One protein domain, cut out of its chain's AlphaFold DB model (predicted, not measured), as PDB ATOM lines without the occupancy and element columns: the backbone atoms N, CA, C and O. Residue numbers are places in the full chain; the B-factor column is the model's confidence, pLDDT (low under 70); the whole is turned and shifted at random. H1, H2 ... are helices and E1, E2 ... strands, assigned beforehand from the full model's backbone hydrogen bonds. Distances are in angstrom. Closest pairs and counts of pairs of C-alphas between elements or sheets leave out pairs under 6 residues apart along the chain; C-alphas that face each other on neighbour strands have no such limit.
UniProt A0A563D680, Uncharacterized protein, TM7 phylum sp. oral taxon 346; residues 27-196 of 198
ATOM      1  N   LEU A  27       3.267 -28.951   1.490       75.62
ATOM      2  CA  LEU A  27       3.553 -29.047   2.919       75.62
ATOM      3  C   LEU A  27       2.917 -27.901   3.710       75.62
ATOM      4  O   LEU A  27       3.449 -26.800   3.818       75.62
ATOM      5  N   HIS A  28       1.820 -28.219   4.390       80.38
ATOM      6  CA  HIS A  28       1.162 -27.318   5.333       80.38
ATOM      7  C   HIS A  28       1.771 -27.465   6.736       80.38
ATOM      8  O   HIS A  28       1.263 -28.212   7.569       80.38
ATOM      9  N   VAL A  29       2.896 -26.787   6.986       88.25
ATOM     10  CA  VAL A  29       3.669 -26.921   8.240       88.25
ATOM     11  C   VAL A  29       3.186 -25.960   9.312       88.25
ATOM     12  O   VAL A  29       2.842 -26.366  10.416       88.25
ATOM     13  N   ALA A  30       3.200 -24.672   9.002       92.69
ATOM     14  CA  ALA A  30       2.765 -23.605   9.882       92.69
ATOM     15  C   ALA A  30       2.367 -22.404   9.029       92.69
ATOM     16  O   ALA A  30       2.871 -22.233   7.916       92.69
ATOM     17  N   LYS A  31       1.470 -21.574   9.560       93.62
ATOM     18  CA  LYS A  31       0.968 -20.394   8.861       93.62
ATOM     19  C   LYS A  31       0.859 -19.203   9.806       93.62
ATOM     20  O   LYS A  31       0.207 -19.311  10.843       93.62
ATOM     21  N   SER A  32       1.487 -18.080   9.464       94.31
ATOM     22  CA  SER A  32       1.326 -16.808  10.171       94.31
ATOM     23  C   SER A  32       1.757 -15.610   9.323       94.31
ATOM     24  O   SER A  32       2.942 -15.380   9.089       94.31
ATOM     25  N   ILE A  33       0.784 -14.776   8.955       92.75
ATOM     26  CA  ILE A  33       1.031 -13.474   8.319       92.75
ATOM     27  C   ILE A  33       1.786 -12.525   9.264       92.75
ATOM     28  O   ILE A  33       2.570 -11.687   8.819       92.75
ATOM     29  N   GLU A  34       1.592 -12.665  10.581       93.56
ATOM     30  CA  GLU A  34       2.285 -11.826  11.560       93.56
ATOM     31  C   GLU A  34       3.797 -12.082  11.538       93.56
ATOM     32  O   GLU A  34       4.569 -11.126  11.550       93.56
ATOM     33  N   ILE A  35       4.228 -13.345  11.466       92.25
ATOM     34  CA  ILE A  35       5.658 -13.685  11.412       92.25
ATOM     35  C   ILE A  35       6.299 -13.150  10.137       92.25
ATOM     36  O   ILE A  35       7.390 -12.592  10.212       92.25
ATOM     37  N   ASN A  36       5.611 -13.238   8.997       88.12
ATOM     38  CA  ASN A  36       6.088 -12.627   7.757       88.12
ATOM     39  C   ASN A  36       6.266 -11.118   7.916       88.12
ATOM     40  O   ASN A  36       7.345 -10.589   7.692       88.12
ATOM     41  N   THR A  37       5.235 -10.445   8.431       89.81
ATOM     42  CA  THR A  37       5.271  -8.997   8.671       89.81
ATOM     43  C   THR A  37       6.399  -8.603   9.630       89.81
ATOM     44  O   THR A  37       6.948  -7.505   9.546       89.81
ATOM     45  N   GLN A  38       6.723  -9.458  10.603       91.12
ATOM     46  CA  GLN A  38       7.858  -9.249  11.501       91.12
ATOM     47  C   GLN A  38       9.194  -9.463  10.777       91.12
ATOM     48  O   GLN A  38      10.108  -8.669  10.996       91.12
ATOM     49  N   ALA A  39       9.298 -10.477   9.914       87.62
ATOM     50  CA  ALA A  39      10.483 -10.746   9.104       87.62
ATOM     51  C   ALA A  39      10.794  -9.586   8.144       87.62
ATOM     52  O   ALA A  39      11.941  -9.154   8.083       87.62
ATOM     53  N   ASP A  40       9.777  -9.004   7.504       85.25
ATOM     54  CA  ASP A  40       9.918  -7.874   6.569       85.25
ATOM     55  C   ASP A  40      10.456  -6.598   7.237       85.25
ATOM     56  O   ASP A  40      11.021  -5.718   6.591       85.25
ATOM     57  N   LYS A  41      10.282  -6.480   8.559       86.88
ATOM     58  CA  LYS A  41      10.763  -5.341   9.362       86.88
ATOM     59  C   LYS A  41      12.204  -5.513   9.839       86.88
ATOM     60  O   LYS A  41      12.739  -4.606  10.497       86.88
ATOM     61  N   LEU A  42      12.815  -6.670   9.589       86.06
ATOM     62  CA  LEU A  42      14.201  -6.923   9.949       86.06
ATOM     63  C   LEU A  42      15.144  -6.385   8.863       86.06
ATOM     64  O   LEU A  42      14.873  -6.529   7.673       86.06
ATOM     65  N   PRO A  43      16.271  -5.771   9.255       83.06
ATOM     66  CA  PRO A  43      17.321  -5.421   8.309       83.06
ATOM     67  C   PRO A  43      17.990  -6.689   7.762       83.06
ATOM     68  O   PRO A  43      17.970  -7.735   8.408       83.06
ATOM     69  N   GLU A  44      18.663  -6.579   6.613       80.81
ATOM     70  CA  GLU A  44      19.372  -7.701   5.972       80.81
ATOM     71  C   GLU A  44      20.374  -8.394   6.915       80.81
ATOM     72  O   GLU A  44      20.556  -9.608   6.849       80.81
ATOM     73  N   LYS A  45      20.999  -7.638   7.827       83.62
ATOM     74  CA  LYS A  45      21.855  -8.160   8.897       83.62
ATOM     75  C   LYS A  45      21.371  -7.649  10.240       83.62
ATOM     76  O   LYS A  45      21.229  -6.440  10.421       83.62
ATOM     77  N   VAL A  46      21.159  -8.557  11.185       82.19
ATOM     78  CA  VAL A  46      20.604  -8.228  12.502       82.19
ATOM     79  C   VAL A  46      21.398  -8.907  13.619       82.19
ATOM     80  O   VAL A  46      21.898 -10.018  13.456       82.19
ATOM     81  N   ASN A  47      21.533  -8.216  14.752       82.06
ATOM     82  CA  ASN A  47      22.172  -8.750  15.954       82.06
ATOM     83  C   ASN A  47      21.232  -9.734  16.674       82.06
ATOM     84  O   ASN A  47      20.019  -9.532  16.672       82.06
ATOM     85  N   ILE A  48      21.783 -10.756  17.339       81.75
ATOM     86  CA  ILE A  48      20.991 -11.750  18.083       81.75
ATOM     87  C   ILE A  48      20.095 -11.121  19.168       81.75
ATOM     88  O   ILE A  48      18.981 -11.583  19.397       81.75
ATOM     89  N   ASN A  49      20.552 -10.026  19.779       82.44
ATOM     90  CA  ASN A  49      19.846  -9.315  20.841       82.44
ATOM     91  C   ASN A  49      18.877  -8.245  20.314       82.44
ATOM     92  O   ASN A  49      18.298  -7.505  21.110       82.44
ATOM     93  N   ASP A  50      18.698  -8.118  18.993       85.56
ATOM     94  CA  ASP A  50      17.725  -7.173  18.446       85.56
ATOM     95  C   ASP A  50      16.311  -7.567  18.913       85.56
ATOM     96  O   ASP A  50      15.872  -8.699  18.674       85.56
ATOM     97  N   PRO A  51      15.554  -6.656  19.550       89.31
ATOM     98  CA  PRO A  51      14.243  -6.980  20.103       89.31
ATOM     99  C   PRO A  51      13.247  -7.454  19.036       89.31
ATOM    100  O   PRO A  51      12.328  -8.213  19.345       89.31
ATOM    101  N   ARG A  52      13.423  -7.051  17.770       90.75
ATOM    102  CA  ARG A  52      12.592  -7.516  16.651       90.75
ATOM    103  C   ARG A  52      12.874  -8.978  16.328       90.75
ATOM    104  O   ARG A  52      11.931  -9.728  16.091       90.75
ATOM    105  N   LEU A  53      14.142  -9.391  16.366       88.19
ATOM    106  CA  LEU A  53      14.525 -10.788  16.179       88.19
ATOM    107  C   LEU A  53      14.039 -11.642  17.354       88.19
ATOM    108  O   LEU A  53      13.430 -12.684  17.132       88.19
ATOM    109  N   VAL A  54      14.233 -11.173  18.591       89.88
ATOM    110  CA  VAL A  54      13.733 -11.855  19.797       89.88
ATOM    111  C   VAL A  54      12.220 -12.070  19.709       89.88
ATOM    112  O   VAL A  54      11.729 -13.169  19.971       89.88
ATOM    113  N   LYS A  55      11.472 -11.046  19.276       92.81
ATOM    114  CA  LYS A  55      10.023 -11.143  19.069       92.81
ATOM    115  C   LYS A  55       9.659 -12.151  17.973       92.81
ATOM    116  O   LYS A  55       8.746 -12.947  18.190       92.81
ATOM    117  N   LEU A  56      10.377 -12.146  16.850       93.06
ATOM    118  CA  LEU A  56      10.162 -13.094  15.754       93.06
ATOM    119  C   LEU A  56      10.371 -14.535  16.216       93.06
ATOM    120  O   LEU A  56       9.508 -15.382  15.998       93.06
ATOM    121  N   VAL A  57      11.479 -14.808  16.905       92.50
ATOM    122  CA  VAL A  57      11.799 -16.146  17.419       92.50
ATOM    123  C   VAL A  57      10.745 -16.592  18.427       92.50
ATOM    124  O   VAL A  57      10.203 -17.686  18.294       92.50
ATOM    125  N   ALA A  58      10.359 -15.734  19.374       94.19
ATOM    126  CA  ALA A  58       9.270 -16.033  20.302       94.19
ATOM    127  C   ALA A  58       7.942 -16.321  19.576       94.19
ATOM    128  O   ALA A  58       7.154 -17.153  20.021       94.19
ATOM    129  N   GLY A  59       7.695 -15.647  18.453       94.75
ATOM    130  CA  GLY A  59       6.550 -15.898  17.590       94.75
ATOM    131  C   GLY A  59       6.605 -17.263  16.894       94.75
ATOM    132  O   GLY A  59       5.587 -17.952  16.856       94.75
ATOM    133  N   LEU A  60       7.779 -17.706  16.425       95.00
ATOM    134  CA  LEU A  60       7.958 -19.043  15.839       95.00
ATOM    135  C   LEU A  60       7.563 -20.155  16.822       95.00
ATOM    136  O   LEU A  60       6.921 -21.125  16.429       95.00
ATOM    137  N   HIS A  61       7.896 -19.997  18.106       93.94
ATOM    138  CA  HIS A  61       7.539 -20.952  19.167       93.94
ATOM    139  C   HIS A  61       6.039 -20.993  19.493       93.94
ATOM    140  O   HIS A  61       5.573 -21.949  20.103       93.94
ATOM    141  N   LYS A  62       5.272 -19.977  19.085       95.12
ATOM    142  CA  LYS A  62       3.814 -19.904  19.288       95.12
ATOM    143  C   LYS A  62       3.009 -20.422  18.098       95.12
ATOM    144  O   LYS A  62       1.780 -20.428  18.158       95.12
ATOM    145  N   LEU A  63       3.670 -20.815  17.011       94.12
ATOM    146  CA  LEU A  63       2.993 -21.337  15.832       94.12
ATOM    147  C   LEU A  63       2.274 -22.650  16.157       94.12
ATOM    148  O   LEU A  63       2.806 -23.515  16.851       94.12
ATOM    149  N   ASN A  64       1.085 -22.830  15.583       93.25
ATOM    150  CA  ASN A  64       0.458 -24.144  15.525       93.25
ATOM    151  C   ASN A  64       1.145 -24.963  14.423       93.25
ATOM    152  O   ASN A  64       0.839 -24.802  13.241       93.25
ATOM    153  N   ILE A  65       2.124 -25.777  14.814       93.00
ATOM    154  CA  ILE A  65       2.976 -26.520  13.885       93.00
ATOM    155  C   ILE A  65       2.386 -27.908  13.631       93.00
ATOM    156  O   ILE A  65       2.140 -28.667  14.564       93.00
ATOM    157  N   SER A  66       2.246 -28.258  12.355       90.38
ATOM    158  CA  SER A  66       1.961 -29.602  11.848       90.38
ATOM    159  C   SER A  66       3.258 -30.223  11.311       90.38
ATOM    160  O   SER A  66       3.638 -29.970  10.165       90.38
ATOM    161  N   PRO A  67       3.998 -31.012  12.118       84.00
ATOM    162  CA  PRO A  67       5.326 -31.468  11.736       84.00
ATOM    163  C   PRO A  67       5.275 -32.456  10.575       84.00
ATOM    164  O   PRO A  67       4.471 -33.391  10.548       84.00
ATOM    165  N   VAL A  68       6.220 -32.322   9.651       78.81
ATOM    166  CA  VAL A  68       6.343 -33.258   8.535       78.81
ATOM    167  C   VAL A  68       6.965 -34.572   9.012       78.81
ATOM    168  O   VAL A  68       8.075 -34.604   9.553       78.81
ATOM    169  N   LYS A  69       6.243 -35.681   8.791       72.44
ATOM    170  CA  LYS A  69       6.672 -37.044   9.169       72.44
ATOM    171  C   LYS A  69       7.893 -37.525   8.386       72.44
ATOM    172  O   LYS A  69       8.736 -38.245   8.926       72.44
ATOM    173  N   GLU A  70       7.956 -37.165   7.109       71.00
ATOM    174  CA  GLU A  70       9.016 -37.554   6.181       71.00
ATOM    175  C   GLU A  70       9.541 -36.324   5.460       71.00
ATOM    176  O   GLU A  70       8.799 -35.756   4.655       71.00
ATOM    177  N   PRO A  71      10.779 -35.902   5.740       71.06
ATOM    178  CA  PRO A  71      11.328 -34.720   5.112       71.06
ATOM    179  C   PRO A  71      11.547 -34.918   3.623       71.06
ATOM    180  O   PRO A  71      11.869 -36.018   3.170       71.06
ATOM    181  N   ILE A  72      11.422 -33.816   2.897       74.00
ATOM    182  CA  ILE A  72      11.629 -33.775   1.455       74.00
ATOM    183  C   ILE A  72      13.088 -33.411   1.119       74.00
ATOM    184  O   ILE A  72      13.795 -32.816   1.945       74.00
ATOM    185  N   PRO A  73      13.574 -33.773  -0.079       71.25
ATOM    186  CA  PRO A  73      14.885 -33.354  -0.570       71.25
ATOM    187  C   PRO A  73      15.046 -31.821  -0.668       71.25
ATOM    188  O   PRO A  73      14.096 -31.110  -0.993       71.25
ATOM    189  N   LEU A  74      16.255 -31.301  -0.406       71.50
ATOM    190  CA  LEU A  74      16.535 -29.850  -0.426       71.50
ATOM    191  C   LEU A  74      16.370 -29.209  -1.805       71.50
ATOM    192  O   LEU A  74      15.988 -28.045  -1.896       71.50
ATOM    193  N   ASP A  75      16.679 -29.948  -2.866       71.56
ATOM    194  CA  ASP A  75      16.527 -29.518  -4.258       71.56
ATOM    195  C   ASP A  75      15.074 -29.157  -4.590       71.56
ATOM    196  O   ASP A  75      14.832 -28.319  -5.453       71.56
ATOM    197  N   ARG A  76      14.111 -29.677  -3.822       72.56
ATOM    198  CA  ARG A  76      12.681 -29.373  -3.971       72.56
ATOM    199  C   ARG A  76      12.199 -28.144  -3.222       72.56
ATOM    200  O   ARG A  76      11.045 -27.763  -3.365       72.56
ATOM    201  N   ILE A  77      13.070 -27.516  -2.440       73.69
ATOM    202  CA  ILE A  77      12.840 -26.165  -1.913       73.69
ATOM    203  C   ILE A  77      13.316 -25.116  -2.942       73.69
ATOM    204  O   ILE A  77      12.969 -23.944  -2.854       73.69
ATOM    205  N   GLY A  78      14.121 -25.526  -3.931       57.22
ATOM    206  CA  GLY A  78      14.910 -24.644  -4.796       57.22
ATOM    207  C   GLY A  78      14.221 -24.049  -6.029       57.22
ATOM    208  O   GLY A  78      14.923 -23.449  -6.837       57.22
ATOM    209  N   GLY A  79      12.905 -24.197  -6.201       56.69
ATOM    210  CA  GLY A  79      12.184 -23.674  -7.373       56.69
ATOM    211  C   GLY A  79      11.670 -22.237  -7.233       56.69
ATOM    212  O   GLY A  79      11.475 -21.560  -8.240       56.69
ATOM    213  N   SER A  80      11.469 -21.759  -6.003       59.81
ATOM    214  CA  SER A  80      10.857 -20.450  -5.768       59.81
ATOM    215  C   SER A  80      11.847 -19.299  -5.937       59.81
ATOM    216  O   SER A  80      13.004 -19.352  -5.493       59.81
ATOM    217  N   LYS A  81      11.366 -18.213  -6.543       61.69
ATOM    218  CA  LYS A  81      12.087 -16.944  -6.616       61.69
ATOM    219  C   LYS A  81      12.217 -16.375  -5.199       61.69
ATOM    220  O   LYS A  81      11.268 -16.383  -4.424       61.69
ATOM    221  N   LYS A  82      13.426 -15.940  -4.841       71.75
ATOM    222  CA  LYS A  82      13.723 -15.360  -3.524       71.75
ATOM    223  C   LYS A  82      13.539 -13.853  -3.605       71.75
ATOM    224  O   LYS A  82      14.164 -13.225  -4.461       71.75
ATOM    225  N   THR A  83      12.728 -13.290  -2.721       63.69
ATOM    226  CA  THR A  83      12.362 -11.866  -2.746       63.69
ATOM    227  C   THR A  83      13.058 -11.057  -1.660       63.69
ATOM    228  O   THR A  83      13.453  -9.921  -1.913       63.69
ATOM    229  N   SER A  84      13.312 -11.649  -0.492       67.06
ATOM    230  CA  SER A  84      14.044 -10.998   0.598       67.06
ATOM    231  C   SER A  84      14.862 -12.004   1.414       67.06
ATOM    232  O   SER A  84      14.556 -13.201   1.457       67.06
ATOM    233  N   ARG A  85      15.959 -11.537   2.028       75.44
ATOM    234  CA  ARG A  85      16.812 -12.352   2.902       75.44
ATOM    235  C   ARG A  85      17.303 -11.546   4.096       75.44
ATOM    236  O   ARG A  85      17.941 -10.515   3.932       75.44
ATOM    237  N   VAL A  86      17.095 -12.098   5.282       75.81
ATOM    238  CA  VAL A  86      17.694 -11.642   6.537       75.81
ATOM    239  C   VAL A  86      18.707 -12.682   6.985       75.81
ATOM    240  O   VAL A  86      18.434 -13.883   6.941       75.81
ATOM    241  N   VAL A  87      19.884 -12.235   7.409       74.38
ATOM    242  CA  VAL A  87      20.956 -13.077   7.935       74.38
ATOM    243  C   VAL A  87      21.302 -12.614   9.341       74.38
ATOM    244  O   VAL A  87      21.844 -11.529   9.550       74.38
ATOM    245  N   VAL A  88      21.018 -13.472  10.310       71.81
ATOM    246  CA  VAL A  88      21.591 -13.396  11.649       71.81
ATOM    247  C   VAL A  88      22.880 -14.197  11.603       71.81
ATOM    248  O   VAL A  88      22.836 -15.413  11.406       71.81
ATOM    249  N   ASP A  89      24.015 -13.523  11.731       68.75
ATOM    250  CA  ASP A  89      25.313 -14.175  11.879       68.75
ATOM    251  C   ASP A  89      25.800 -13.944  13.304       68.75
ATOM    252  O   ASP A  89      25.920 -12.796  13.735       68.75
ATOM    253  N   ILE A  90      25.995 -15.030  14.047       63.38
ATOM    254  CA  ILE A  90      26.319 -14.969  15.469       63.38
ATOM    255  C   ILE A  90      27.802 -15.257  15.726       63.38
ATOM    256  O   ILE A  90      28.306 -14.980  16.813       63.38
ATOM    257  N   ASP A  91      28.548 -15.687  14.704       54.25
ATOM    258  CA  ASP A  91      29.979 -15.995  14.815       54.25
ATOM    259  C   ASP A  91      30.851 -14.742  15.097       54.25
ATOM    260  O   ASP A  91      32.071 -14.846  15.219       54.25
ATOM    261  N   SER A  92      30.259 -13.545  15.222       45.03
ATOM    262  CA  SER A  92      30.974 -12.282  15.449       45.03
ATOM    263  C   SER A  92      31.076 -11.822  16.910       45.03
ATOM    264  O   SER A  92      31.576 -10.719  17.140       45.03
ATOM    265  N   LEU A  93      30.598 -12.583  17.903       46.06
ATOM    266  CA  LEU A  93      30.680 -12.180  19.315       46.06
ATOM    267  C   LEU A  93      31.673 -13.054  20.094       46.06
ATOM    268  O   LEU A  93      31.473 -14.248  20.263       46.06
ATOM    269  N   THR A  94      32.765 -12.393  20.501       44.31
ATOM    270  CA  THR A  94      33.817 -12.752  21.475       44.31
ATOM    271  C   THR A  94      34.199 -14.237  21.645       44.31
ATOM    272  O   THR A  94      33.420 -15.024  22.179       44.31
ATOM    273  N   PRO A  95      35.462 -14.616  21.346       41.12
ATOM    274  CA  PRO A  95      36.009 -15.908  21.753       41.12
ATOM    275  C   PRO A  95      35.887 -16.092  23.273       41.12
ATOM    276  O   PRO A  95      36.405 -15.273  24.030       41.12
ATOM    277  N   GLY A  96      35.232 -17.169  23.715       47.56
ATOM    278  CA  GLY A  96      35.171 -17.561  25.130       47.56
ATOM    279  C   GLY A  96      33.777 -17.621  25.755       47.56
ATOM    280  O   GLY A  96      33.666 -18.061  26.895       47.56
ATOM    281  N   SER A  97      32.722 -17.231  25.040       50.53
ATOM    282  CA  SER A  97      31.351 -17.392  25.529       50.53
ATOM    283  C   SER A  97      30.754 -18.760  25.194       50.53
ATOM    284  O   SER A  97      31.083 -19.351  24.161       50.53
ATOM    285  N   GLU A  98      29.870 -19.279  26.053       54.44
ATOM    286  CA  GLU A  98      29.241 -20.575  25.792       54.44
ATOM    287  C   GLU A  98      28.317 -20.503  24.561       54.44
ATOM    288  O   GLU A  98      27.554 -19.543  24.418       54.44
ATOM    289  N   PRO A  99      28.316 -21.527  23.682       52.59
ATOM    290  CA  PRO A  99      27.539 -21.510  22.441       52.59
ATOM    291  C   PRO A  99      26.038 -21.268  22.656       52.59
ATOM    292  O   PRO A  99      25.357 -20.760  21.769       52.59
ATOM    293  N   THR A 100      25.512 -21.628  23.828       58.06
ATOM    294  CA  THR A 100      24.110 -21.465  24.228       58.06
ATOM    295  C   THR A 100      23.688 -20.018  24.462       58.06
ATOM    296  O   THR A 100      22.526 -19.704  24.222       58.06
ATOM    297  N   GLU A 101      24.590 -19.134  24.899       61.34
ATOM    298  CA  GLU A 101      24.265 -17.717  25.153       61.34
ATOM    299  C   GLU A 101      24.059 -16.926  23.853       61.34
ATOM    300  O   GLU A 101      23.359 -15.918  23.832       61.34
ATOM    301  N   TYR A 102      24.627 -17.425  22.755       70.12
ATOM    302  CA  TYR A 102      24.646 -16.776  21.449       70.12
ATOM    303  C   TYR A 102      24.060 -17.705  20.386       70.12
ATOM    304  O   TYR A 102      24.588 -17.845  19.290       70.12
ATOM    305  N   SER A 103      22.971 -18.397  20.713       82.69
ATOM    306  CA  SER A 103      22.270 -19.254  19.760       82.69
ATOM    307  C   SER A 103      20.804 -18.883  19.650       82.69
ATOM    308  O   SER A 103      20.156 -18.545  20.636       82.69
ATOM    309  N   VAL A 104      20.256 -19.011  18.444       87.56
ATOM    310  CA  VAL A 104      18.819 -18.858  18.217       87.56
ATOM    311  C   VAL A 104      18.122 -20.214  18.373       87.56
ATOM    312  O   VAL A 104      18.485 -21.150  17.656       87.56
ATOM    313  N   PRO A 105      17.121 -20.346  19.261       90.12
ATOM    314  CA  PRO A 105      16.321 -21.560  19.378       90.12
ATOM    315  C   PRO A 105      15.249 -21.620  18.285       90.12
ATOM    316  O   PRO A 105      14.329 -20.802  18.255       90.12
ATOM    317  N   ILE A 106      15.329 -22.621  17.410       92.62
ATOM    318  CA  ILE A 106      14.356 -22.846  16.335       92.62
ATOM    319  C   ILE A 106      13.476 -24.056  16.669       92.62
ATOM    320  O   ILE A 106      14.025 -25.126  16.946       92.62
ATOM    321  N   PRO A 107      12.134 -23.942  16.589       93.25
ATOM    322  CA  PRO A 107      11.235 -25.057  16.865       93.25
ATOM    323  C   PRO A 107      11.515 -26.278  15.982       93.25
ATOM    324  O   PRO A 107      11.486 -26.202  14.750       93.25
ATOM    325  N   VAL A 108      11.727 -27.439  16.603       89.94
ATOM    326  CA  VAL A 108      12.070 -28.698  15.913       89.94
ATOM    327  C   VAL A 108      10.979 -29.144  14.931       89.94
ATOM    328  O   VAL A 108      11.271 -29.743  13.889       89.94
ATOM    329  N   GLY A 109       9.714 -28.844  15.237       90.06
ATOM    330  CA  GLY A 109       8.573 -29.183  14.386       90.06
ATOM    331  C   GLY A 109       8.552 -28.443  13.046       90.06
ATOM    332  O   GLY A 109       7.945 -28.940  12.101       90.06
ATOM    333  N   LEU A 110       9.235 -27.296  12.943       92.06
ATOM    334  CA  LEU A 110       9.208 -26.430  11.762       92.06
ATOM    335  C   LEU A 110       9.997 -27.016  10.578       92.06
ATOM    336  O   LEU A 110       9.815 -26.608   9.433       92.06
ATOM    337  N   PHE A 111      10.893 -27.971  10.839       89.38
ATOM    338  CA  PHE A 111      11.822 -28.484   9.838       89.38
ATOM    339  C   PHE A 111      11.183 -29.501   8.883       89.38
ATOM    340  O   PHE A 111      10.813 -30.606   9.297       89.38
ATOM    341  N   VAL A 112      11.168 -29.160   7.589       82.75
ATOM    342  CA  VAL A 112      10.636 -29.995   6.491       82.75
ATOM    343  C   VAL A 112      11.689 -30.655   5.632       82.75
ATOM    344  O   VAL A 112      11.411 -31.657   4.980       82.75
ATOM    345  N   ALA A 113      12.897 -30.108   5.626       69.56
ATOM    346  CA  ALA A 113      13.990 -30.666   4.868       69.56
ATOM    347  C   ALA A 113      15.255 -30.643   5.707       69.56
ATOM    348  O   ALA A 113      15.742 -29.606   6.153       69.56
ATOM    349  N   ALA A 114      15.825 -31.823   5.865       68.25
ATOM    350  CA  ALA A 114      17.256 -31.941   5.983       68.25
ATOM    351  C   ALA A 114      17.617 -33.163   5.142       68.25
ATOM    352  O   ALA A 114      17.032 -34.232   5.354       68.25
ATOM    353  N   PRO A 115      18.521 -33.021   4.168       52.50
ATOM    354  CA  PRO A 115      18.760 -34.042   3.153       52.50
ATOM    355  C   PRO A 115      19.163 -35.375   3.804       52.50
ATOM    356  O   PRO A 115      18.738 -36.437   3.352       52.50
ATOM    357  N   GLU A 116      19.836 -35.322   4.959       55.41
ATOM    358  CA  GLU A 116      20.242 -36.506   5.724       55.41
ATOM    359  C   GLU A 116      19.177 -37.039   6.707       55.41
ATOM    360  O   GLU A 116      19.375 -38.081   7.328       55.41
ATOM    361  N   ILE A 117      18.011 -36.399   6.859       52.16
ATOM    362  CA  ILE A 117      16.882 -37.044   7.554       52.16
ATOM    363  C   ILE A 117      16.217 -38.080   6.633       52.16
ATOM    364  O   ILE A 117      15.671 -39.062   7.121       52.16
ATOM    365  N   SER A 118      16.321 -37.980   5.304       49.69
ATOM    366  CA  SER A 118      15.957 -39.126   4.449       49.69
ATOM    367  C   SER A 118      16.889 -40.336   4.693       49.69
ATOM    368  O   SER A 118      16.469 -41.496   4.597       49.69
ATOM    369  N   ASP A 119      18.125 -40.075   5.140       51.50
ATOM    370  CA  ASP A 119      19.094 -41.091   5.563       51.50
ATOM    371  C   ASP A 119      18.764 -41.720   6.931       51.50
ATOM    372  O   ASP A 119      19.193 -42.849   7.189       51.50
ATOM    373  N   TRP A 120      17.944 -41.058   7.771       52.16
ATOM    374  CA  TRP A 120      17.445 -41.571   9.064       52.16
ATOM    375  C   TRP A 120      16.700 -42.901   8.911       52.16
ATOM    376  O   TRP A 120      16.928 -43.817   9.701       52.16
ATOM    377  N   ARG A 121      15.846 -43.034   7.888       48.25
ATOM    378  CA  ARG A 121      15.077 -44.268   7.641       48.25
ATOM    379  C   ARG A 121      15.848 -45.316   6.844       48.25
ATOM    380  O   ARG A 121      15.514 -46.493   6.896       48.25
ATOM    381  N   ARG A 122      16.864 -44.896   6.085       54.41
ATOM    382  CA  ARG A 122      17.530 -45.742   5.081       54.41
ATOM    383  C   ARG A 122      18.907 -46.258   5.501       54.41
ATOM    384  O   ARG A 122      19.533 -46.975   4.726       54.41
ATOM    385  N   GLY A 123      19.383 -45.918   6.702       54.84
ATOM    386  CA  GLY A 123      20.597 -46.503   7.286       54.84
ATOM    387  C   GLY A 123      21.888 -46.197   6.516       54.84
ATOM    388  O   GLY A 123      22.833 -46.986   6.575       54.84
ATOM    389  N   ARG A 124      21.941 -45.080   5.774       57.88
ATOM    390  CA  ARG A 124      23.140 -44.686   5.020       57.88
ATOM    391  C   ARG A 124      24.289 -44.268   5.949       57.88
ATOM    392  O   ARG A 124      24.114 -44.020   7.144       57.88
ATOM    393  N   ARG A 125      25.497 -44.245   5.387       61.84
ATOM    394  CA  ARG A 125      26.713 -43.740   6.035       61.84
ATOM    395  C   ARG A 125      26.868 -42.247   5.736       61.84
ATOM    396  O   ARG A 125      26.535 -41.821   4.635       61.84
ATOM    397  N   SER A 126      27.379 -41.486   6.701       60.16
ATOM    398  CA  SER A 126      27.702 -40.066   6.560       60.16
ATOM    399  C   SER A 126      28.646 -39.854   5.370       60.16
ATOM    400  O   SER A 126      29.679 -40.531   5.305       60.16
ATOM    401  N   PRO A 127      28.349 -38.905   4.465       58.03
ATOM    402  CA  PRO A 127      29.237 -38.564   3.356       58.03
ATOM    403  C   PRO A 127      30.587 -38.010   3.822       58.03
ATOM    404  O   PRO A 127      31.579 -38.147   3.118       58.03
ATOM    405  N   LYS A 128      30.636 -37.397   5.015       63.25
ATOM    406  CA  LYS A 128      31.840 -36.733   5.531       63.25
ATOM    407  C   LYS A 128      32.923 -37.704   5.991       63.25
ATOM    408  O   LYS A 128      34.101 -37.415   5.842       63.25
ATOM    409  N   ASN A 129      32.538 -38.816   6.617       67.00
ATOM    410  CA  ASN A 129      33.490 -39.715   7.284       67.00
ATOM    411  C   ASN A 129      33.130 -41.207   7.186       67.00
ATOM    412  O   ASN A 129      33.756 -42.035   7.842       67.00
ATOM    413  N   GLY A 130      32.098 -41.577   6.421       68.50
ATOM    414  CA  GLY A 130      31.702 -42.972   6.211       68.50
ATOM    415  C   GLY A 130      31.133 -43.685   7.446       68.50
ATOM    416  O   GLY A 130      30.845 -44.887   7.377       68.50
ATOM    417  N   ARG A 131      30.944 -42.980   8.573       74.75
ATOM    418  CA  ARG A 131      30.327 -43.527   9.790       74.75
ATOM    419  C   ARG A 131      28.839 -43.754   9.562       74.75
ATOM    420  O   ARG A 131      28.193 -43.014   8.829       74.75
ATOM    421  N   ARG A 132      28.255 -44.766  10.203       75.25
ATOM    422  CA  ARG A 132      26.800 -44.985  10.129       75.25
ATOM    423  C   ARG A 132      26.064 -43.799  10.753       75.25
ATOM    424  O   ARG A 132      26.329 -43.475  11.910       75.25
ATOM    425  N   SER A 133      25.096 -43.222  10.038       74.12
ATOM    426  CA  SER A 133      24.299 -42.097  10.550       74.12
ATOM    427  C   SER A 133      23.601 -42.443  11.869       74.12
ATOM    428  O   SER A 133      23.530 -41.616  12.769       74.12
ATOM    429  N   SER A 134      23.168 -43.698  12.049       74.75
ATOM    430  CA  SER A 134      22.573 -44.163  13.310       74.75
ATOM    431  C   SER A 134      23.515 -44.051  14.515       74.75
ATOM    432  O   SER A 134      23.037 -43.765  15.611       74.75
ATOM    433  N   SER A 135      24.826 -44.236  14.326       80.38
ATOM    434  CA  SER A 135      25.833 -44.078  15.386       80.38
ATOM    435  C   SER A 135      25.958 -42.615  15.791       80.38
ATOM    436  O   SER A 135      25.832 -42.301  16.968       80.38
ATOM    437  N   ILE A 136      26.122 -41.724  14.807       79.62
ATOM    438  CA  ILE A 136      26.264 -40.279  15.033       79.62
ATOM    439  C   ILE A 136      25.011 -39.726  15.726       79.62
ATOM    440  O   ILE A 136      25.102 -39.005  16.715       79.62
ATOM    441  N   ILE A 137      23.821 -40.117  15.257       79.38
ATOM    442  CA  ILE A 137      22.557 -39.707  15.878       79.38
ATOM    443  C   ILE A 137      22.470 -40.219  17.315       79.38
ATOM    444  O   ILE A 137      22.035 -39.477  18.188       79.38
ATOM    445  N   SER A 138      22.868 -41.467  17.580       81.81
ATOM    446  CA  SER A 138      22.824 -42.033  18.936       81.81
ATOM    447  C   SER A 138      23.781 -41.313  19.884       81.81
ATOM    448  O   SER A 138      23.421 -41.080  21.031       81.81
ATOM    449  N   GLU A 139      24.960 -40.915  19.404       85.62
ATOM    450  CA  GLU A 139      25.903 -40.080  20.157       85.62
ATOM    451  C   GLU A 139      25.283 -38.736  20.516       85.62
ATOM    452  O   GLU A 139      25.200 -38.404  21.696       85.62
ATOM    453  N   TYR A 140      24.750 -38.011  19.530       84.19
ATOM    454  CA  TYR A 140      24.076 -36.747  19.807       84.19
ATOM    455  C   TYR A 140      22.861 -36.934  20.711       84.19
ATOM    456  O   TYR A 140      22.670 -36.118  21.599       84.19
ATOM    457  N   SER A 141      22.079 -38.007  20.557       84.38
ATOM    458  CA  SER A 141      20.864 -38.268  21.357       84.38
ATOM    459  C   SER A 141      21.162 -38.496  22.840       84.38
ATOM    460  O   SER A 141      20.262 -38.354  23.658       84.38
ATOM    461  N   ARG A 142      22.408 -38.842  23.193       87.38
ATOM    462  CA  ARG A 142      22.867 -38.951  24.587       87.38
ATOM    463  C   ARG A 142      23.255 -37.604  25.194       87.38
ATOM    464  O   ARG A 142      23.369 -37.508  26.410       87.38
ATOM    465  N   LEU A 143      23.476 -36.582  24.368       83.94
ATOM    466  CA  LEU A 143      23.690 -35.216  24.835       83.94
ATOM    467  C   LEU A 143      22.345 -34.573  25.170       83.94
ATOM    468  O   LEU A 143      21.343 -34.822  24.496       83.94
ATOM    469  N   SER A 144      22.345 -33.707  26.178       77.62
ATOM    470  CA  SER A 144      21.202 -32.841  26.462       77.62
ATOM    471  C   SER A 144      21.095 -31.737  25.405       77.62
ATOM    472  O   SER A 144      22.105 -31.364  24.809       77.62
ATOM    473  N   ALA A 145      19.906 -31.164  25.207       68.75
ATOM    474  CA  ALA A 145      19.725 -30.018  24.309       68.75
ATOM    475  C   ALA A 145      20.661 -28.838  24.653       68.75
ATOM    476  O   ALA A 145      21.180 -28.187  23.753       68.75
ATOM    477  N   LYS A 146      20.945 -28.625  25.948       67.56
ATOM    478  CA  LYS A 146      21.850 -27.571  26.441       67.56
ATOM    479  C   LYS A 146      23.325 -27.829  26.130       67.56
ATOM    480  O   LYS A 146      24.090 -26.888  25.999       67.56
ATOM    481  N   THR A 147      23.733 -29.094  26.047       71.62
ATOM    482  CA  THR A 147      25.139 -29.478  25.832       71.62
ATOM    483  C   THR A 147      25.423 -29.922  24.401       71.62
ATOM    484  O   THR A 147      26.578 -30.114  24.024       71.62
ATOM    485  N   ALA A 148      24.383 -30.103  23.587       74.19
ATOM    486  CA  ALA A 148      24.534 -30.373  22.172       74.19
ATOM    487  C   ALA A 148      25.064 -29.112  21.464       74.19
ATOM    488  O   ALA A 148      24.484 -28.038  21.617       74.19
ATOM    489  N   PRO A 149      26.139 -29.217  20.662       78.50
ATOM    490  CA  PRO A 149      26.684 -28.062  19.964       78.50
ATOM    491  C   PRO A 149      25.658 -27.515  18.960       78.50
ATOM    492  O   PRO A 149      25.058 -28.309  18.215       78.50
ATOM    493  N   PRO A 150      25.482 -26.183  18.888       81.56
ATOM    494  CA  PRO A 150      24.504 -25.574  18.003       81.56
ATOM    495  C   PRO A 150      24.797 -25.901  16.538       81.56
ATOM    496  O   PRO A 150      25.928 -26.181  16.126       81.56
ATOM    497  N   ILE A 151      23.743 -25.909  15.730       84.25
ATOM    498  CA  ILE A 151      23.860 -26.033  14.282       84.25
ATOM    499  C   ILE A 151      24.406 -24.719  13.731       84.25
ATOM    500  O   ILE A 151      23.929 -23.654  14.094       84.25
ATOM    501  N   HIS A 152      25.369 -24.786  12.814       80.25
ATOM    502  CA  HIS A 152      25.909 -23.565  12.228       80.25
ATOM    503  C   HIS A 152      24.825 -22.790  11.466       80.25
ATOM    504  O   HIS A 152      24.491 -21.698  11.879       80.25
ATOM    505  N   GLY A 153      24.206 -23.356  10.421       83.06
ATOM    506  CA  GLY A 153      23.216 -22.644   9.600       83.06
ATOM    507  C   GLY A 153      21.829 -23.281   9.576       83.06
ATOM    508  O   GLY A 153      21.688 -24.443   9.191       83.06
ATOM    509  N   VAL A 154      20.805 -22.493   9.900       88.31
ATOM    510  CA  VAL A 154      19.385 -22.799   9.671       88.31
ATOM    511  C   VAL A 154      18.810 -21.790   8.683       88.31
ATOM    512  O   VAL A 154      19.154 -20.607   8.728       88.31
ATOM    513  N   THR A 155      17.921 -22.241   7.799       89.31
ATOM    514  CA  THR A 155      17.118 -21.344   6.961       89.31
ATOM    515  C   THR A 155      15.643 -21.528   7.280       89.31
ATOM    516  O   THR A 155      15.121 -22.632   7.149       89.31
ATOM    517  N   VAL A 156      14.976 -20.452   7.684       92.00
ATOM    518  CA  VAL A 156      13.520 -20.349   7.793       92.00
ATOM    519  C   VAL A 156      13.001 -19.687   6.524       92.00
ATOM    520  O   VAL A 156      13.514 -18.656   6.095       92.00
ATOM    521  N   TYR A 157      12.000 -20.298   5.917       90.31
ATOM    522  CA  TYR A 157      11.309 -19.805   4.742       90.31
ATOM    523  C   TYR A 157       9.968 -19.223   5.141       90.31
ATOM    524  O   TYR A 157       9.257 -19.818   5.953       90.31
ATOM    525  N   THR A 158       9.637 -18.090   4.542       90.12
ATOM    526  CA  THR A 158       8.333 -17.439   4.628       90.12
ATOM    527  C   THR A 158       7.764 -17.273   3.222       90.12
ATOM    528  O   THR A 158       8.511 -17.116   2.258       90.12
ATOM    529  N   ARG A 159       6.441 -17.325   3.089       87.38
ATOM    530  CA  ARG A 159       5.713 -17.116   1.826       87.38
ATOM    531  C   ARG A 159       4.661 -16.053   1.996       87.38
ATOM    532  O   ARG A 159       4.114 -15.958   3.086       87.38
ATOM    533  N   GLU A 160       4.325 -15.311   0.946       85.81
ATOM    534  CA  GLU A 160       3.315 -14.240   1.018       85.81
ATOM    535  C   GLU A 160       1.979 -14.704   1.612       85.81
ATOM    536  O   GLU A 160       1.350 -13.982   2.385       85.81
ATOM    537  N   ASP A 161       1.583 -15.946   1.330       88.19
ATOM    538  CA  ASP A 161       0.352 -16.541   1.844       88.19
ATOM    539  C   ASP A 161       0.366 -16.781   3.364       88.19
ATOM    540  O   ASP A 161      -0.674 -17.105   3.938       88.19
ATOM    541  N   GLY A 162       1.512 -16.621   4.027       89.12
ATOM    542  CA  GLY A 162       1.712 -16.863   5.451       89.12
ATOM    543  C   GLY A 162       2.417 -18.173   5.770       89.12
ATOM    544  O   GLY A 162       2.648 -18.422   6.948       89.12
ATOM    545  N   SER A 163       2.715 -19.027   4.791       91.19
ATOM    546  CA  SER A 163       3.320 -20.339   5.034       91.19
ATOM    547  C   SER A 163       4.763 -20.214   5.524       91.19
ATOM    548  O   SER A 163       5.548 -19.426   4.995       91.19
ATOM    549  N   ILE A 164       5.111 -20.993   6.554       92.31
ATOM    550  CA  ILE A 164       6.416 -20.936   7.229       92.31
ATOM    551  C   ILE A 164       6.956 -22.347   7.438       92.31
ATOM    552  O   ILE A 164       6.268 -23.215   7.978       92.31
ATOM    553  N   PHE A 165       8.217 -22.562   7.074       92.06
ATOM    554  CA  PHE A 165       8.920 -23.821   7.317       92.06
ATOM    555  C   PHE A 165      10.429 -23.608   7.450       92.06
ATOM    556  O   PHE A 165      10.958 -22.574   7.062       92.06
ATOM    557  N   ALA A 166      11.150 -24.590   7.987       91.56
ATOM    558  CA  ALA A 166      12.599 -24.537   8.149       91.56
ATOM    559  C   ALA A 166      13.305 -25.653   7.375       91.56
ATOM    560  O   ALA A 166      12.788 -26.762   7.203       91.56
ATOM    561  N   ALA A 167      14.531 -25.373   6.945       87.75
ATOM    562  CA  ALA A 167      15.406 -26.335   6.303       87.75
ATOM    563  C   ALA A 167      16.844 -26.234   6.819       87.75
ATOM    564  O   ALA A 167      17.314 -25.176   7.250       87.75
ATOM    565  N   LEU A 168      17.551 -27.359   6.735       83.00
ATOM    566  CA  LEU A 168      18.967 -27.470   7.060       83.00
ATOM    567  C   LEU A 168      19.788 -27.776   5.817       83.00
ATOM    568  O   LEU A 168      19.598 -28.807   5.171       83.00
ATOM    569  N   TYR A 169      20.773 -26.923   5.557       67.94
ATOM    570  CA  TYR A 169      21.804 -27.154   4.558       67.94
ATOM    571  C   TYR A 169      23.026 -27.801   5.236       67.94
ATOM    572  O   TYR A 169      23.760 -27.145   5.971       67.94
ATOM    573  N   GLY A 170      23.240 -29.104   5.018       65.12
ATOM    574  CA  GLY A 170      24.422 -29.838   5.499       65.12
ATOM    575  C   GLY A 170      24.282 -30.521   6.873       65.12
ATOM    576  O   GLY A 170      23.255 -31.117   7.188       65.12
ATOM    577  N   ASP A 171      25.342 -30.438   7.687       62.75
ATOM    578  CA  ASP A 171      25.666 -31.292   8.859       62.75
ATOM    579  C   ASP A 171      24.802 -31.079  10.122       62.75
ATOM    580  O   ASP A 171      25.147 -31.495  11.233       62.75
ATOM    581  N   GLY A 172      23.687 -30.365   9.989       76.31
ATOM    582  CA  GLY A 172      22.710 -30.183  11.063       76.31
ATOM    583  C   GLY A 172      21.721 -31.348  11.177       76.31
ATOM    584  O   GLY A 172      21.039 -31.490  12.190       76.31
ATOM    585  N   ALA A 173      21.634 -32.201  10.154       78.19
ATOM    586  CA  ALA A 173      20.580 -33.200  10.037       78.19
ATOM    587  C   ALA A 173      20.652 -34.304  11.109       78.19
ATOM    588  O   ALA A 173      19.620 -34.639  11.696       78.19
ATOM    589  N   HIS A 174      21.842 -34.837  11.436       79.25
ATOM    590  CA  HIS A 174      21.977 -35.816  12.532       79.25
ATOM    591  C   HIS A 174      21.589 -35.225  13.890       79.25
ATOM    592  O   HIS A 174      20.983 -35.917  14.707       79.25
ATOM    593  N   ARG A 175      21.895 -33.944  14.115       81.88
ATOM    594  CA  ARG A 175      21.552 -33.224  15.350       81.88
ATOM    595  C   ARG A 175      20.053 -32.980  15.461       81.88
ATOM    596  O   ARG A 175      19.479 -33.268  16.505       81.88
ATOM    597  N   LEU A 176      19.402 -32.568  14.374       82.62
ATOM    598  CA  LEU A 176      17.944 -32.455  14.324       82.62
ATOM    599  C   LEU A 176      17.258 -33.815  14.535       82.62
ATOM    600  O   LEU A 176      16.255 -33.899  15.239       82.62
ATOM    601  N   CYS A 177      17.816 -34.899  13.987       79.00
ATOM    602  CA  CYS A 177      17.318 -36.251  14.261       79.00
ATOM    603  C   CYS A 177      17.429 -36.610  15.745       79.00
ATOM    604  O   CYS A 177      16.496 -37.176  16.310       79.00
ATOM    605  N   ALA A 178      18.569 -36.309  16.366       81.75
ATOM    606  CA  ALA A 178      18.772 -36.549  17.787       81.75
ATOM    607  C   ALA A 178      17.784 -35.738  18.638       81.75
ATOM    608  O   ALA A 178      17.149 -36.307  19.520       81.75
ATOM    609  N   ALA A 179      17.574 -34.462  18.305       85.50
ATOM    610  CA  ALA A 179      16.596 -33.598  18.963       85.50
ATOM    611  C   ALA A 179      15.167 -34.162  18.865       85.50
ATOM    612  O   ALA A 179      14.496 -34.334  19.881       85.50
ATOM    613  N   LYS A 180      14.737 -34.590  17.666       82.88
ATOM    614  CA  LYS A 180      13.433 -35.254  17.469       82.88
ATOM    615  C   LYS A 180      13.287 -36.536  18.296       82.88
ATOM    616  O   LYS A 180      12.202 -36.803  18.797       82.88
ATOM    617  N   ARG A 181      14.352 -37.334  18.447       81.69
ATOM    618  CA  ARG A 181      14.329 -38.565  19.266       81.69
ATOM    619  C   ARG A 181      14.256 -38.288  20.761       81.69
ATOM    620  O   ARG A 181      13.629 -39.062  21.472       81.69
ATOM    621  N   ARG A 182      14.916 -37.226  21.226       85.44
ATOM    622  CA  ARG A 182      14.846 -36.789  22.624       85.44
ATOM    623  C   ARG A 182      13.507 -36.142  22.975       85.44
ATOM    624  O   ARG A 182      13.159 -36.107  24.147       85.44
ATOM    625  N   GLY A 183      12.761 -35.676  21.971       85.44
ATOM    626  CA  GLY A 183      11.546 -34.893  22.181       85.44
ATOM    627  C   GLY A 183      11.851 -33.435  22.521       85.44
ATOM    628  O   GLY A 183      11.083 -32.809  23.242       85.44
ATOM    629  N   ASP A 184      12.976 -32.907  22.032       87.94
ATOM    630  CA  ASP A 184      13.335 -31.508  22.249       87.94
ATOM    631  C   ASP A 184      12.344 -30.585  21.523       87.94
ATOM    632  O   ASP A 184      11.936 -30.850  20.387       87.94
ATOM    633  N   ASN A 185      12.005 -29.468  22.167       89.12
ATOM    634  CA  ASN A 185      11.138 -28.448  21.577       89.12
ATOM    635  C   ASN A 185      11.873 -27.624  20.514       89.12
ATOM    636  O   ASN A 185      11.284 -27.241  19.500       89.12
ATOM    637  N   ASP A 186      13.163 -27.375  20.726       90.06
ATOM    638  CA  ASP A 186      13.987 -26.531  19.877       90.06
ATOM    639  C   ASP A 186      15.364 -27.127  19.583       90.06
ATOM    640  O   ASP A 186      15.819 -28.113  20.165       90.06
ATOM    641  N   ILE A 187      16.001 -26.530  18.583       87.50
ATOM    642  CA  ILE A 187      17.406 -26.726  18.289       87.50
ATOM    643  C   ILE A 187      18.078 -25.369  18.160       87.50
ATOM    644  O   ILE A 187      17.537 -24.439  17.565       87.50
ATOM    645  N   LEU A 188      19.269 -25.270  18.730       88.19
ATOM    646  CA  LEU A 188      20.059 -24.052  18.740       88.19
ATOM    647  C   LEU A 188      20.831 -23.896  17.427       88.19
ATOM    648  O   LEU A 188      21.407 -24.873  16.934       88.19
ATOM    649  N   CYS A 189      20.875 -22.681  16.875       86.62
ATOM    650  CA  CYS A 189      21.740 -22.355  15.743       86.62
ATOM    651  C   CYS A 189      22.534 -21.054  15.898       86.62
ATOM    652  O   CYS A 189      22.021 -20.090  16.464       86.62
ATOM    653  N   THR A 190      23.744 -21.012  15.328       83.81
ATOM    654  CA  THR A 190      24.627 -19.823  15.336       83.81
ATOM    655  C   THR A 190      24.480 -18.939  14.095       83.81
ATOM    656  O   THR A 190      25.015 -17.839  14.028       83.81
ATOM    657  N   LYS A 191      23.718 -19.379  13.097       85.19
ATOM    658  CA  LYS A 191      23.377 -18.589  11.917       85.19
ATOM    659  C   LYS A 191      21.957 -18.903  11.488       85.19
ATOM    660  O   LYS A 191      21.638 -20.038  11.129       85.19
ATOM    661  N   LEU A 192      21.116 -17.877  11.485       87.81
ATOM    662  CA  LEU A 192      19.735 -17.967  11.033       87.81
ATOM    663  C   LEU A 192      19.577 -17.147   9.758       87.81
ATOM    664  O   LEU A 192      19.826 -15.946   9.745       87.81
ATOM    665  N   ASN A 193      19.134 -17.792   8.687       88.31
ATOM    666  CA  ASN A 193      18.670 -17.110   7.490       88.31
ATOM    667  C   ASN A 193      17.144 -17.113   7.498       88.31
ATOM    668  O   ASN A 193      16.551 -18.171   7.686       88.31
ATOM    669  N   ILE A 194      16.517 -15.971   7.255       89.81
ATOM    670  CA  ILE A 194      15.084 -15.891   6.976       89.81
ATOM    671  C   ILE A 194      14.958 -15.470   5.520       89.81
ATOM    672  O   ILE A 194      15.553 -14.470   5.126       89.81
ATOM    673  N   ILE A 195      14.279 -16.273   4.708       87.62
ATOM    674  CA  ILE A 195      14.149 -16.043   3.269       87.62
ATOM    675  C   ILE A 195      12.674 -16.037   2.911       87.62
ATOM    676  O   ILE A 195      11.995 -17.044   3.098       87.62
ATOM    677  N   GLN A 196      12.217 -14.936   2.329       85.81
ATOM    678  CA  GLN A 196      10.914 -14.906   1.690       85.81
ATOM    679  C   GLN A 196      11.014 -15.502   0.288       85.81
ATOM    680  O   GLN A 196      11.944 -15.199  -0.475       85.81
TER     681      GLN A 196
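Overview. This is residues 27 to 196 of the 198 residues of an uncharacterized protein of TM7 phylum sp. oral taxon 346 (UniProt A0A563D680). A strongly twisted sheet of six strands has the helical hairpin of H1 and H2 over one face and H6 over the opposite face, with H4 and H5 packed on H6, away from the sheet. E4 and E6 run side by side in the sheet's middle, and the sheet branches at E6, which bends and pairs with E1, E2 and E4. The printed part has 170 residues, with six named helices and six named strands; along the chain come H1, H2 and H3, then E1, E2 and E3, then H4 and H5, then E4 and E5, then H6 and last E6; the class is mixed, helices and strands, and the branched sheet has the antiparallel neighbour pairs E1 and E6, E2 and E6, and E4 and E5, and the parallel pairs E3 and E5, and E4 and E6. The whole is compact, with a radius of gyration of the C-alphas of 15.6 A and spans of 43 by 39 by 25 A.

Along the chain. H1, residues 33 to 40, begins at C-alpha 33 (1.031, -13.474, 8.319). H2 is residues 51 to 60, 14.3 A long, and H3 is residues 74 to 77. E1, residues 82 to 89, is 19.3 A long; E2 is residues 104 to 107 and E3 residues 111 to 113. H4 is residues 115 to 122 and H5 residues 133 to 141. E4, residues 151 to 159, is 23.7 A long, and E5 is residues 164 to 167. H6, residues 173 to 182, is 14.3 A long. E6, residues 186 to 196, is 21.8 A long and ends at C-alpha 196 (10.914, -14.906, 1.690).

Arrangement. E6 bends by 100 degrees at residue 190. On one side of it lie E1, antiparallel, with N 86 and O 194 at 2.8 A, and E2, antiparallel, with N 104 and O 189 at 2.9 A. On the other side is E4, parallel, with N 154 and O 191 at 2.9 A. E4 and E5 form a hairpin, with N 157 and O 165 at 2.8 A; E3 is parallel to E5, with N 112 and O 166 at 2.9 A. H1 and H2 touch, the C-alphas of Gln 38 and Leu 56 being closest at 6.2 A. H1 has a height over the sheet of 8.9 A, H2 9.1 A. H6, on the opposite face at 8.6 A, touches H5, with the C-alphas of Ser 141 and Ala 178 closest at 4.5 A, and H4, with those of Glu 116 and Ala 173 closest at 5.4 A. H3 only grazes the sheet. Every O i to N i+4 pair is within hydrogen-bond range in H1, H2, H5 and H6; H4 has 1 of 4, beside 4 of 5 O i to N i+3 pairs, and H3 is too short for an i+4 pair.

Size, cuts and confidence. The C-alphas farthest apart, those of Lys 41 and Gly 130, are 43.2 A apart. The printed part has no cut. The links H2 to H3 and E1 to E2 are long. The mean pLDDT of the printed part is 78.0, and 42 residues are under 70, among them residues 89 to 101 and 113 to 130.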